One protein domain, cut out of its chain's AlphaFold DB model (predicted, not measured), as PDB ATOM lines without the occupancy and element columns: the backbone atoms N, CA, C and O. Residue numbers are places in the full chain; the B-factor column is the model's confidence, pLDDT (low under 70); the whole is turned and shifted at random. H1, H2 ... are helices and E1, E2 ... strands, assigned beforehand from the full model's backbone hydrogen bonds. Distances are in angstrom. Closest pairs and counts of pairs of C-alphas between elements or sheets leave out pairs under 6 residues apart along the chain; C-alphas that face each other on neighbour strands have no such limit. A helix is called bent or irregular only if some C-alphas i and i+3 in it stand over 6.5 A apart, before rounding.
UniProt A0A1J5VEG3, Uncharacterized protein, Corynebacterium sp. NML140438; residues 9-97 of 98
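This is residues 9 to 97 of the 98 residues of an uncharacterized protein of Corynebacterium sp. NML140438 (UniProt A0A1J5VEG3). A small twisted sheet of four strands, folded back and forth as a row of hairpins, has helices gathered along its E1 edge and at one end. H4, the longest helix, runs past E1 with H2 side by side with it and running opposite ways, while H3 and H1 meet H4 near its two ends. The printed part has 89 residues, with four named strands and then four named helices, in the order E1 E2 E3 E4 H1 H2 H3 H4; the class is mixed, helices and strands. The sheet's order is E1 - E2 - E3 - E4, all antiparallel. The whole is compact, with a radius of gyration of the C-alphas of 12.3 A and spans of 35 by 28 by 19 A.

E1, residues 9 to 11, begins at C-alpha 9 at (82.521, 90.177, 97.558). E2 is residues 14 to 18, 13.2 A long, E3 residues 23 to 28, 15.5 A, and E4 residues 35 to 37. H1 is residues 49 to 55, 10.0 A, and H2 residues 58 to 67, 14.4 A. H3, residues 70 to 79, 15.1 A, is irregular: C-alphas 71 and 74 are 7.6 A apart. H4, residues 83 to 96, 20.4 A, ends at C-alpha 96 at (93.509, 82.509, 102.867).

The strands form a meander, each the antiparallel neighbour of the one before, and their lines turn by 83 degrees from edge to edge. N 11 and O 14 of E1 and E2 are 2.8 A apart, N 15 and O 26 of E2 and E3 2.8 A, and N 36 and O 27 of E4 and E3 2.8 A, each within hydrogen-bond range. H4 is the hub and only grazes the sheet, with residues 83 to 94; the closest C-alphas of E1 and H4, Phe 11 and Ala 87, are 6.4 A apart. H2, not on the sheet, touches H4 at a shallow tilt of 25 degrees, opposite ways, closest at C-alphas Ala 65 and Thr 88, 5.3 A. H3 only grazes the sheet, with residues 71 to 79, and touches residues 83 to 87 of H4 at a steep tilt of 66 degrees, closest at C-alphas Asp 77 and Gly 83, 3.8 A. H1 is on the sheet and touches residues 95 to 96 of H4 at a steep tilt of 47 degrees, closest at C-alphas Lys 53 and Leu 95, 4.8 A. H1 and H3 are apart. Every O i to N i+4 pair is within hydrogen-bond range in H1, H2 and H4, but 3 of 6 in H3.

The C-alphas farthest apart, Asp 31 and Ser 57, are 36.6 A apart. The printed part has no cut. The link from E4 to H1 is long, 11 residues, and its residues 44 to 45 pair antiparallel with residues 23 to 24 of E3. The mean pLDDT of the printed part is 89.6, and residues 40 to 41 are under 70.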
ATOM      1  N   LEU A   9      83.057  91.359  96.874       94.00
ATOM      2  CA  LEU A   9      82.521  90.177  97.558       94.00
ATOM      3  C   LEU A   9      81.120  90.494  98.078       94.00
ATOM      4  O   LEU A   9      80.911  91.552  98.669       94.00
ATOM      5  N   ILE A  10      80.164  89.598  97.836       93.50
ATOM      6  CA  ILE A  10      78.736  89.836  98.073       93.50
ATOM      7  C   ILE A  10      78.232  88.847  99.126       93.50
ATOM      8  O   ILE A  10      78.243  87.642  98.894       93.50
ATOM      9  N   PHE A  11      77.734  89.381 100.238       93.38
ATOM     10  CA  PHE A  11      77.173  88.660 101.378       93.38
ATOM     11  C   PHE A  11      75.732  89.139 101.605       93.38
ATOM     12  O   PHE A  11      75.443  89.971 102.466       93.38
ATOM     13  N   GLY A  12      74.819  88.684 100.742       90.25
ATOM     14  CA  GLY A  12      73.440  89.181 100.714       90.25
ATOM     15  C   GLY A  12      73.395  90.661 100.323       90.25
ATOM     16  O   GLY A  12      73.885  91.057  99.259       90.25
ATOM     17  N   ASN A  13      72.772  91.491 101.155       91.81
ATOM     18  CA  ASN A  13      72.771  92.952 101.040       91.81
ATOM     19  C   ASN A  13      74.089  93.626 101.455       91.81
ATOM     20  O   ASN A  13      74.302  94.785 101.103       91.81
ATOM     21  N   VAL A  14      74.989  92.935 102.156       92.94
ATOM     22  CA  VAL A  14      76.290  93.489 102.551       92.94
ATOM     23  C   VAL A  14      77.328  93.163 101.482       92.94
ATOM     24  O   VAL A  14      77.495  92.013 101.086       92.94
ATOM     25  N   VAL A  15      78.040  94.172 100.992       92.94
ATOM     26  CA  VAL A  15      79.028  94.034  99.918       92.94
ATOM     27  C   VAL A  15      80.347  94.656 100.350       92.94
ATOM     28  O   VAL A  15      80.392  95.814 100.765       92.94
ATOM     29  N   LEU A  16      81.432  93.896 100.213       93.44
ATOM     30  CA  LEU A  16      82.789  94.417 100.329       93.44
ATOM     31  C   LEU A  16      83.264  94.861  98.954       93.44
ATOM     32  O   LEU A  16      83.460  94.038  98.059       93.44
ATOM     33  N   GLU A  17      83.461  96.163  98.791       92.38
ATOM     34  CA  GLU A  17      83.939  96.741  97.542       92.38
ATOM     35  C   GLU A  17      85.382  97.209  97.660       92.38
ATOM     36  O   GLU A  17      85.681  98.193  98.342       92.38
ATOM     37  N   SER A  18      86.274  96.549  96.925       91.81
ATOM     38  CA  SER A  18      87.657  96.980  96.801       91.81
ATOM     39  C   SER A  18      87.812  98.022  95.696       91.81
ATOM     40  O   SER A  18      87.456  97.817  94.538       91.81
ATOM     41  N   THR A  19      88.441  99.131  96.056       88.75
ATOM     42  CA  THR A  19      88.946 100.165  95.151       88.75
ATOM     43  C   THR A  19      90.442  99.957  94.887       88.75
ATOM     44  O   THR A  19      91.049  98.986  95.344       88.75
ATOM     45  N   LEU A  20      91.068 100.889  94.161       86.44
ATOM     46  CA  LEU A  20      92.512 100.861  93.898       86.44
ATOM     47  C   LEU A  20      93.373 101.028  95.161       86.44
ATOM     48  O   LEU A  20      94.537 100.613  95.146       86.44
ATOM     49  N   THR A  21      92.822 101.645  96.212       87.38
ATOM     50  CA  THR A  21      93.563 102.067  97.414       87.38
ATOM     51  C   THR A  21      92.942 101.615  98.734       87.38
ATOM     52  O   THR A  21      93.625 101.652  99.747       87.38
ATOM     53  N   ALA A  22      91.676 101.204  98.748       89.94
ATOM     54  CA  ALA A  22      90.936 100.879  99.969       89.94
ATOM     55  C   ALA A  22      89.821  99.865  99.693       89.94
ATOM     56  O   ALA A  22      89.471  99.640  98.535       89.94
ATOM     57  N   CYS A  23      89.226  99.302 100.739       91.50
ATOM     58  CA  CYS A  23      88.009  98.501 100.663       91.50
ATOM     59  C   CYS A  23      86.942  99.058 101.612       91.50
ATOM     60  O   CYS A  23      87.254  99.447 102.737       91.50
ATOM     61  N   TYR A  24      85.688  99.063 101.161       90.94
ATOM     62  CA  TYR A  24      84.545  99.608 101.895       90.94
ATOM     63  C   TYR A  24      83.469  98.549 102.121       90.94
ATOM     64  O   TYR A  24      83.221  97.726 101.240       90.94
ATOM     65  N   VAL A  25      82.792  98.625 103.269       92.12
ATOM     66  CA  VAL A  25      81.569  97.857 103.539       92.12
ATOM     67  C   VAL A  25      80.353  98.677 103.104       92.12
ATOM     68  O   VAL A  25      80.061  99.738 103.665       92.12
ATOM     69  N   ARG A  26      79.630  98.193 102.094       91.06
ATOM     70  CA  ARG A  26      78.391  98.804 101.597       91.06
ATOM     71  C   ARG A  26      77.193  97.939 101.934       91.06
ATOM     72  O   ARG A  26      77.261  96.720 101.848       91.06
ATOM     73  N   VAL A  27      76.086  98.589 102.263       90.94
ATOM     74  CA  VAL A  27      74.798  97.935 102.487       90.94
ATOM     75  C   VAL A  27      73.868  98.348 101.359       90.94
ATOM     76  O   VAL A  27      73.485  99.511 101.251       90.94
ATOM     77  N   TYR A  28      73.541  97.403 100.490       90.25
ATOM     78  CA  TYR A  28      72.603  97.591  99.394       90.25
ATOM     79  C   TYR A  28      71.167  97.392  99.873       90.25
ATOM     80  O   TYR A  28      70.902  96.558 100.735       90.25
ATOM     81  N   SER A  29      70.235  98.143  99.292       85.44
ATOM     82  CA  SER A  29      68.805  97.860  99.426       85.44
ATOM     83  C   SER A  29      68.444  96.541  98.742       85.44
ATOM     84  O   SER A  29      69.159  96.086  97.848       85.44
ATOM     85  N   ASP A  30      67.297  95.962  99.098       82.31
ATOM     86  CA  ASP A  30      66.817  94.691  98.525       82.31
ATOM     87  C   ASP A  30      66.691  94.728  96.994       82.31
ATOM     88  O   ASP A  30      66.890  93.725  96.312       82.31
ATOM     89  N   ASP A  31      66.408  95.905  96.429       82.62
ATOM     90  CA  ASP A  31      66.350  96.116  94.979       82.62
ATOM     91  C   ASP A  31      67.734  96.160  94.298       82.62
ATOM     92  O   ASP A  31      67.808  96.227  93.069       82.62
ATOM     93  N   LYS A  32      68.817  96.144  95.089       77.50
ATOM     94  CA  LYS A  32      70.236  96.269  94.711       77.50
ATOM     95  C   LYS A  32      70.564  97.502  93.860       77.50
ATOM     96  O   LYS A  32      71.608  97.545  93.212       77.50
ATOM     97  N   ARG A  33      69.688  98.508  93.830       78.75
ATOM     98  CA  ARG A  33      69.850  99.728  93.015       78.75
ATOM     99  C   ARG A  33      70.338 100.917  93.818       78.75
ATOM    100  O   ARG A  33      70.906 101.840  93.241       78.75
ATOM    101  N   SER A  34      70.129 100.884  95.127       83.94
ATOM    102  CA  SER A  34      70.639 101.883  96.056       83.94
ATOM    103  C   SER A  34      71.554 101.213  97.071       83.94
ATOM    104  O   SER A  34      71.417 100.028  97.368       83.94
ATOM    105  N   PHE A  35      72.498 101.976  97.609       83.25
ATOM    106  CA  PHE A  35      73.299 101.533  98.742       83.25
ATOM    107  C   PHE A  35      73.478 102.679  99.732       83.25
ATOM    108  O   PHE A  35      73.487 103.856  99.361       83.25
ATOM    109  N   SER A  36      73.674 102.316 100.990       79.81
ATOM    110  CA  SER A  36      74.254 103.172 102.012       79.81
ATOM    111  C   SER A  36      75.629 102.644 102.403       79.81
ATOM    112  O   SER A  36      75.995 101.495 102.142       79.81
ATOM    113  N   MET A  37      76.420 103.499 103.037       78.75
ATOM    114  CA  MET A  37      77.575 103.018 103.786       78.75
ATOM    115  C   MET A  37      77.089 102.229 105.005       78.75
ATOM    116  O   MET A  37      76.009 102.523 105.522       78.75
ATOM    117  N   SER A  38      77.874 101.245 105.455       72.44
ATOM    118  CA  SER A  38      77.553 100.460 106.657       72.44
ATOM    119  C   SER A  38      77.321 101.338 107.889       72.44
ATOM    120  O   SER A  38      76.462 101.044 108.711       72.44
ATOM    121  N   THR A  39      78.078 102.431 107.995       71.94
ATOM    122  CA  THR A  39      78.119 103.345 109.141       71.94
ATOM    123  C   THR A  39      78.502 104.763 108.701       71.94
ATOM    124  O   THR A  39      78.884 104.997 107.551       71.94
ATOM    125  N   ASN A  40      78.416 105.729 109.624       66.75
ATOM    126  CA  ASN A  40      78.968 107.074 109.452       66.75
ATOM    127  C   ASN A  40      79.892 107.424 110.643       66.75
ATOM    128  O   ASN A  40      79.375 107.726 111.721       66.75
ATOM    129  N   PRO A  41      81.229 107.394 110.480       67.25
ATOM    130  CA  PRO A  41      81.959 107.147 109.233       67.25
ATOM    131  C   PRO A  41      81.887 105.676 108.775       67.25
ATOM    132  O   PRO A  41      81.688 104.799 109.616       67.25
ATOM    133  N   PRO A  42      82.030 105.395 107.464       76.75
ATOM    134  CA  PRO A  42      82.005 104.037 106.914       76.75
ATOM    135  C   PRO A  42      83.099 103.148 107.504       76.75
ATOM    136  O   PRO A  42      84.200 103.622 107.791       76.75
ATOM    137  N   VAL A  43      82.823 101.844 107.601       82.19
ATOM    138  CA  VAL A  43      83.872 100.849 107.844       82.19
ATOM    139  C   VAL A  43      84.764 100.792 106.603       82.19
ATOM    140  O   VAL A  43      84.320 100.438 105.506       82.19
ATOM    141  N   GLU A  44      86.025 101.183 106.780       85.62
ATOM    142  CA  GLU A  44      87.032 101.275 105.725       85.62
ATOM    143  C   GLU A  44      88.278 100.470 106.101       85.62
ATOM    144  O   GLU A  44      88.901 100.680 107.145       85.62
ATOM    145  N   LEU A  45      88.698  99.599 105.188       87.12
ATOM    146  CA  LEU A  45      90.034  99.027 105.177       87.12
ATOM    147  C   LEU A  45      90.920  99.888 104.280       87.12
ATOM    148  O   LEU A  45      90.655 100.041 103.089       87.12
ATOM    149  N   LYS A  46      92.025 100.406 104.824       88.31
ATOM    150  CA  LYS A  46      92.963 101.304 104.113       88.31
ATOM    151  C   LYS A  46      93.818 100.621 103.036       88.31
ATOM    152  O   LYS A  46      94.839 101.165 102.625       88.31
ATOM    153  N   VAL A  47      93.448  99.410 102.641       88.81
ATOM    154  CA  VAL A  47      94.146  98.589 101.655       88.81
ATOM    155  C   VAL A  47      93.122  97.786 100.839       88.81
ATOM    156  O   VAL A  47      92.086  97.394 101.382       88.81
ATOM    157  N   PRO A  48      93.380  97.528  99.546       91.50
ATOM    158  CA  PRO A  48      92.539  96.666  98.714       91.50
ATOM    159  C   PRO A  48      92.465  95.216  99.219       91.50
ATOM    160  O   PRO A  48      93.439  94.695  99.769       91.50
ATOM    161  N   LEU A  49      91.355  94.522  98.938       91.75
ATOM    162  CA  LEU A  49      91.161  93.111  99.317       91.75
ATOM    163  C   LEU A  49      92.248  92.199  98.735       91.75
ATOM    164  O   LEU A  49      92.792  91.354  99.440       91.75
ATOM    165  N   ASP A  50      92.620  92.399  97.470       90.44
ATOM    166  CA  ASP A  50      93.680  91.623  96.820       90.44
ATOM    167  C   ASP A  50      95.067  91.857  97.440       90.44
ATOM    168  O   ASP A  50      95.921  90.971  97.403       90.44
ATOM    169  N   GLU A  51      95.317  93.043  98.007       90.00
ATOM    170  CA  GLU A  51      96.569  93.330  98.716       90.00
ATOM    171  C   GLU A  51      96.573  92.697 100.108       90.00
ATOM    172  O   GLU A  51      97.580  92.099 100.487       90.00
ATOM    173  N   LEU A  52      95.448  92.738 100.831       89.75
ATOM    174  CA  LEU A  52      95.275  91.994 102.085       89.75
ATOM    175  C   LEU A  52      95.501  90.501 101.875       89.75
ATOM    176  O   LEU A  52      96.251  89.862 102.609       89.75
ATOM    177  N   LYS A  53      94.909  89.961 100.813       90.75
ATOM    178  CA  LYS A  53      95.052  88.563 100.429       90.75
ATOM    179  C   LYS A  53      96.519  88.158 100.222       90.75
ATOM    180  O   LYS A  53      96.919  87.085 100.664       90.75
ATOM    181  N   LYS A  54      97.336  89.016  99.606       90.19
ATOM    182  CA  LYS A  54      98.748  88.722  99.293       90.19
ATOM    183  C   LYS A  54      99.720  89.010 100.434       90.19
ATOM    184  O   LYS A  54     100.678  88.265 100.608       90.19
ATOM    185  N   ASN A  55      99.502  90.101 101.165       90.56
ATOM    186  CA  ASN A  55     100.529  90.692 102.024       90.56
ATOM    187  C   ASN A  55     100.223  90.582 103.524       90.56
ATOM    188  O   ASN A  55     101.133  90.782 104.326       90.56
ATOM    189  N   ALA A  56      98.976  90.300 103.919       91.75
ATOM    190  CA  ALA A  56      98.621  90.174 105.331       91.75
ATOM    191  C   ALA A  56      98.959  88.778 105.878       91.75
ATOM    192  O   ALA A  56      98.827  87.769 105.176       91.75
ATOM    193  N   SER A  57      99.359  88.713 107.150       94.12
ATOM    194  CA  SER A  57      99.515  87.444 107.864       94.12
ATOM    195  C   SER A  57      98.161  86.763 108.070       94.12
ATOM    196  O   SER A  57      97.103  87.388 107.953       94.12
ATOM    197  N   ARG A  58      98.173  85.469 108.394       93.25
ATOM    198  CA  ARG A  58      96.937  84.725 108.660       93.25
ATOM    199  C   ARG A  58      96.157  85.324 109.830       93.25
ATOM    200  O   ARG A  58      94.954  85.507 109.716       93.25
ATOM    201  N   GLU A  59      96.851  85.701 110.897       93.31
ATOM    202  CA  GLU A  59      96.263  86.317 112.091       93.31
ATOM    203  C   GLU A  59      95.630  87.675 111.761       93.31
ATOM    204  O   GLU A  59      94.555  88.005 112.253       93.31
ATOM    205  N   GLN A  60      96.265  88.462 110.884       92.81
ATOM    206  CA  GLN A  60      95.693  89.724 110.410       92.81
ATOM    207  C   GLN A  60      94.429  89.491 109.578       92.81
ATOM    208  O   GLN A  60      93.449  90.212 109.749       92.81
ATOM    209  N   LYS A  61      94.438  88.490 108.691       94.25
ATOM    210  CA  LYS A  61      93.267  88.116 107.884       94.25
ATOM    211  C   LYS A  61      92.102  87.666 108.763       94.25
ATOM    212  O   LYS A  61      90.979  88.092 108.524       94.25
ATOM    213  N   GLU A  62      92.376  86.864 109.788       93.81
ATOM    214  CA  GLU A  62      91.381  86.391 110.756       93.81
ATOM    215  C   GLU A  62      90.775  87.550 111.558       93.81
ATOM    216  O   GLU A  62      89.553  87.686 111.631       93.81
ATOM    217  N   ALA A  63      91.620  88.440 112.092       93.31
ATOM    218  CA  ALA A  63      91.163  89.616 112.827       93.31
ATOM    219  C   ALA A  63      90.305  90.545 111.953       93.31
ATOM    220  O   ALA A  63      89.272  91.039 112.400       93.31
ATOM    221  N   ILE A  64      90.701  90.763 110.694       93.00
ATOM    222  CA  ILE A  64      89.918  91.563 109.745       93.00
ATOM    223  C   ILE A  64      88.576  90.894 109.462       93.00
ATOM    224  O   ILE A  64      87.551  91.561 109.559       93.00
ATOM    225  N   ALA A  65      88.570  89.601 109.128       93.00
ATOM    226  CA  ALA A  65      87.339  88.893 108.799       93.00
ATOM    227  C   ALA A  65      86.347  88.897 109.968       93.00
ATOM    228  O   ALA A  65      85.155  89.087 109.754       93.00
ATOM    229  N   THR A  66      86.852  88.767 111.197       91.56
ATOM    230  CA  THR A  66      86.029  88.774 112.412       91.56
ATOM    231  C   THR A  66      85.369  90.130 112.654       91.56
ATOM    232  O   THR A  66      84.196  90.172 113.001       91.56
ATOM    233  N   HIS A  67      86.097  91.233 112.454       91.56
ATOM    234  CA  HIS A  67      85.631  92.564 112.859       91.56
ATOM    235  C   HIS A  67      84.965  93.384 111.754       91.56
ATOM    236  O   HIS A  67      84.214  94.314 112.041       91.56
ATOM    237  N   ILE A  68      85.226  93.082 110.479       91.56
ATOM    238  CA  ILE A  68      84.728  93.907 109.369       91.56
ATOM    239  C   ILE A  68      83.198  93.954 109.299       91.56
ATOM    240  O   ILE A  68      82.633  94.937 108.819       91.56
ATOM    241  N   PHE A  69      82.533  92.912 109.796       92.12
ATOM    242  CA  PHE A  69      81.085  92.787 109.760       92.12
ATOM    243  C   PHE A  69      80.382  93.181 111.058       92.12
ATOM    244  O   PHE A  69      79.154  93.172 111.050       92.12
ATOM    245  N   ASP A  70      81.096  93.554 112.128       91.25
ATOM    246  CA  ASP A  70      80.515  93.795 113.464       91.25
ATOM    247  C   ASP A  70      79.284  94.721 113.411       91.25
ATOM    248  O   ASP A  70      78.215  94.393 113.927       91.25
ATOM    249  N   GLU A  71      79.388  95.832 112.682       88.44
ATOM    250  CA  GLU A  71      78.314  96.826 112.534       88.44
ATOM    251  C   GLU A  71      77.153  96.341 111.647       88.44
ATOM    252  O   GLU A  71      76.006  96.762 111.799       88.44
ATOM    253  N   THR A  72      77.427  95.423 110.721       90.75
ATOM    254  CA  THR A  72      76.450  94.863 109.770       90.75
ATOM    255  C   THR A  72      75.963  93.467 110.155       90.75
ATOM    256  O   THR A  72      75.199  92.857 109.408       90.75
ATOM    257  N   ARG A  73      76.366  92.957 111.325       92.50
ATOM    258  CA  ARG A  73      76.063  91.600 111.796       92.50
ATOM    259  C   ARG A  73      74.568  91.304 111.778       92.50
ATOM    260  O   ARG A  73      74.144  90.303 111.217       92.50
ATOM    261  N   HIS A  74      73.769  92.232 112.297       91.56
ATOM    262  CA  HIS A  74      72.312  92.121 112.329       91.56
ATOM    263  C   HIS A  74      71.666  92.020 110.934       91.56
ATOM    264  O   HIS A  74      70.598  91.430 110.803       91.56
ATOM    265  N   LEU A  75      72.297  92.583 109.896       91.44
ATOM    266  CA  LEU A  75      71.824  92.483 108.512       91.44
ATOM    267  C   LEU A  75      72.169  91.120 107.915       91.44
ATOM    268  O   LEU A  75      71.327  90.501 107.271       91.44
ATOM    269  N   LEU A  76      73.389  90.640 108.159       92.94
ATOM    270  CA  LEU A  76      73.829  89.317 107.717       92.94
ATOM    271  C   LEU A  76      73.001  88.215 108.377       92.94
ATOM    272  O   LEU A  76      72.535  87.317 107.690       92.94
ATOM    273  N   ASP A  77      72.741  88.319 109.680       93.94
ATOM    274  CA  ASP A  77      71.902  87.363 110.413       93.94
ATOM    275  C   ASP A  77      70.456  87.305 109.884       93.94
ATOM    276  O   ASP A  77      69.777  86.294 110.062       93.94
ATOM    277  N   ALA A  78      69.982  88.367 109.225       90.88
ATOM    278  CA  ALA A  78      68.642  88.439 108.649       90.88
ATOM    279  C   ALA A  78      68.565  87.954 107.187       90.88
ATOM    280  O   ALA A  78      67.567  87.338 106.816       90.88
ATOM    281  N   ASP A  79      69.577  88.249 106.364       88.94
ATOM    282  CA  ASP A  79      69.521  88.098 104.896       88.94
ATOM    283  C   ASP A  79      70.534  87.089 104.325       88.94
ATOM    284  O   ASP A  79      70.395  86.629 103.192       88.94
ATOM    285  N   TYR A  80      71.556  86.703 105.090       92.69
ATOM    286  CA  TYR A  80      72.607  85.812 104.614       92.69
ATOM    287  C   TYR A  80      72.479  84.403 105.221       92.69
ATOM    288  O   TYR A  80      72.377  84.262 106.444       92.69
ATOM    289  N   PRO A  81      72.484  83.326 104.411       92.44
ATOM    290  CA  PRO A  81      72.423  81.960 104.928       92.44
ATOM    291  C   PRO A  81      73.567  81.664 105.907       92.44
ATOM    292  O   PRO A  81      74.735  81.792 105.565       92.44
ATOM    293  N   GLY A  82      73.228  81.247 107.130       93.06
ATOM    294  CA  GLY A  82      74.219  81.018 108.191       93.06
ATOM    295  C   GLY A  82      74.679  82.288 108.921       93.06
ATOM    296  O   GLY A  82      75.496  82.197 109.836       93.06
ATOM    297  N   GLY A  83      74.120  83.447 108.567       94.88
ATOM    298  CA  GLY A  83      74.311  84.710 109.265       94.88
ATOM    299  C   GLY A  83      75.725  85.273 109.165       94.88
ATOM    300  O   GLY A  83      76.522  84.904 108.299       94.88
ATOM    301  N   ALA A  84      76.046  86.183 110.077       94.25
ATOM    302  CA  ALA A  84      77.345  86.841 110.105       94.25
ATOM    303  C   ALA A  84      78.504  85.866 110.338       94.25
ATOM    304  O   ALA A  84      79.588  86.079 109.806       94.25
ATOM    305  N   ASP A  85      78.285  84.786 111.091       94.88
ATOM    306  CA  ASP A  85      79.339  83.807 111.374       94.88
ATOM    307  C   ASP A  85      79.760  83.051 110.105       94.88
ATOM    308  O   ASP A  85      80.956  82.880 109.861       94.88
ATOM    309  N   ALA A  86      78.799  82.672 109.254       95.75
ATOM    310  CA  ALA A  86      79.099  82.079 107.953       95.75
ATOM    311  C   ALA A  86      79.812  83.076 107.026       95.75
ATOM    312  O   ALA A  86      80.826  82.728 106.425       95.75
ATOM    313  N   ALA A  87      79.351  84.331 106.965       96.06
ATOM    314  CA  ALA A  87      79.984  85.366 106.141       96.06
ATOM    315  C   ALA A  87      81.440  85.644 106.560       96.06
ATOM    316  O   ALA A  87      82.326  85.759 105.712       96.06
ATOM    317  N   THR A  88      81.703  85.716 107.868       95.62
ATOM    318  CA  THR A  88      83.050  85.859 108.438       95.62
ATOM    319  C   THR A  88      83.950  84.694 108.039       95.62
ATOM    320  O   THR A  88      85.086  84.913 107.607       95.62
ATOM    321  N   GLN A  89      83.447  83.463 108.147       96.00
ATOM    322  CA  GLN A  89      84.197  82.265 107.780       96.00
ATOM    323  C   GLN A  89      84.520  82.242 106.279       96.00
ATOM    324  O   GLN A  89      85.682  82.067 105.913       96.00
ATOM    325  N   GLU A  90      83.533  82.491 105.413       96.12
ATOM    326  CA  GLU A  90      83.730  82.528 103.958       96.12
ATOM    327  C   GLU A  90      84.718  83.628 103.538       96.12
ATOM    328  O   GLU A  90      85.566  83.418 102.668       96.12
ATOM    329  N   LEU A  91      84.668  84.801 104.181       95.38
ATOM    330  CA  LEU A  91      85.644  85.863 103.942       95.38
ATOM    331  C   LEU A  91      87.059  85.443 104.357       95.38
ATOM    332  O   LEU A  91      88.020  85.713 103.630       95.38
ATOM    333  N   PHE A  92      87.204  84.806 105.518       95.31
ATOM    334  CA  PHE A  92      88.500  84.329 105.990       95.31
ATOM    335  C   PHE A  92      89.089  83.270 105.051       95.31
ATOM    336  O   PHE A  92      90.253  83.378 104.656       95.31
ATOM    337  N   GLU A  93      88.283  82.296 104.628       95.19
ATOM    338  CA  GLU A  93      88.667  81.276 103.646       95.19
ATOM    339  C   GLU A  93      89.097  81.914 102.323       95.19
ATOM    340  O   GLU A  93      90.187  81.627 101.815       95.19
ATOM    341  N   TRP A  94      88.321  82.883 101.825       94.88
ATOM    342  CA  TRP A  94      88.667  83.630 100.620       94.88
ATOM    343  C   TRP A  94      90.002  84.375 100.753       94.88
ATOM    344  O   TRP A  94      90.819  84.337  99.830       94.88
ATOM    345  N   LEU A  95      90.260  85.027 101.892       93.69
ATOM    346  CA  LEU A  95      91.524  85.727 102.164       93.69
ATOM    347  C   LEU A  95      92.716  84.767 102.273       93.69
ATOM    348  O   LEU A  95      93.854  85.160 101.989       93.69
ATOM    349  N   CYS A  96      92.482  83.530 102.701       91.88
ATOM    350  CA  CYS A  96      93.509  82.509 102.867       91.88
ATOM    351  C   CYS A  96      93.732  81.623 101.631       91.88
ATOM    352  O   CYS A  96      94.746  80.931 101.614       91.88
ATOM    353  N   GLU A  97      92.870  81.685 100.609       84.81
ATOM    354  CA  GLU A  97      92.895  80.774  99.444       84.81
ATOM    355  C   GLU A  97      92.729  79.296  99.825       84.81
ATOM    356  O   GLU A  97      93.403  78.434  99.259       84.81
TER     357      GLU A  97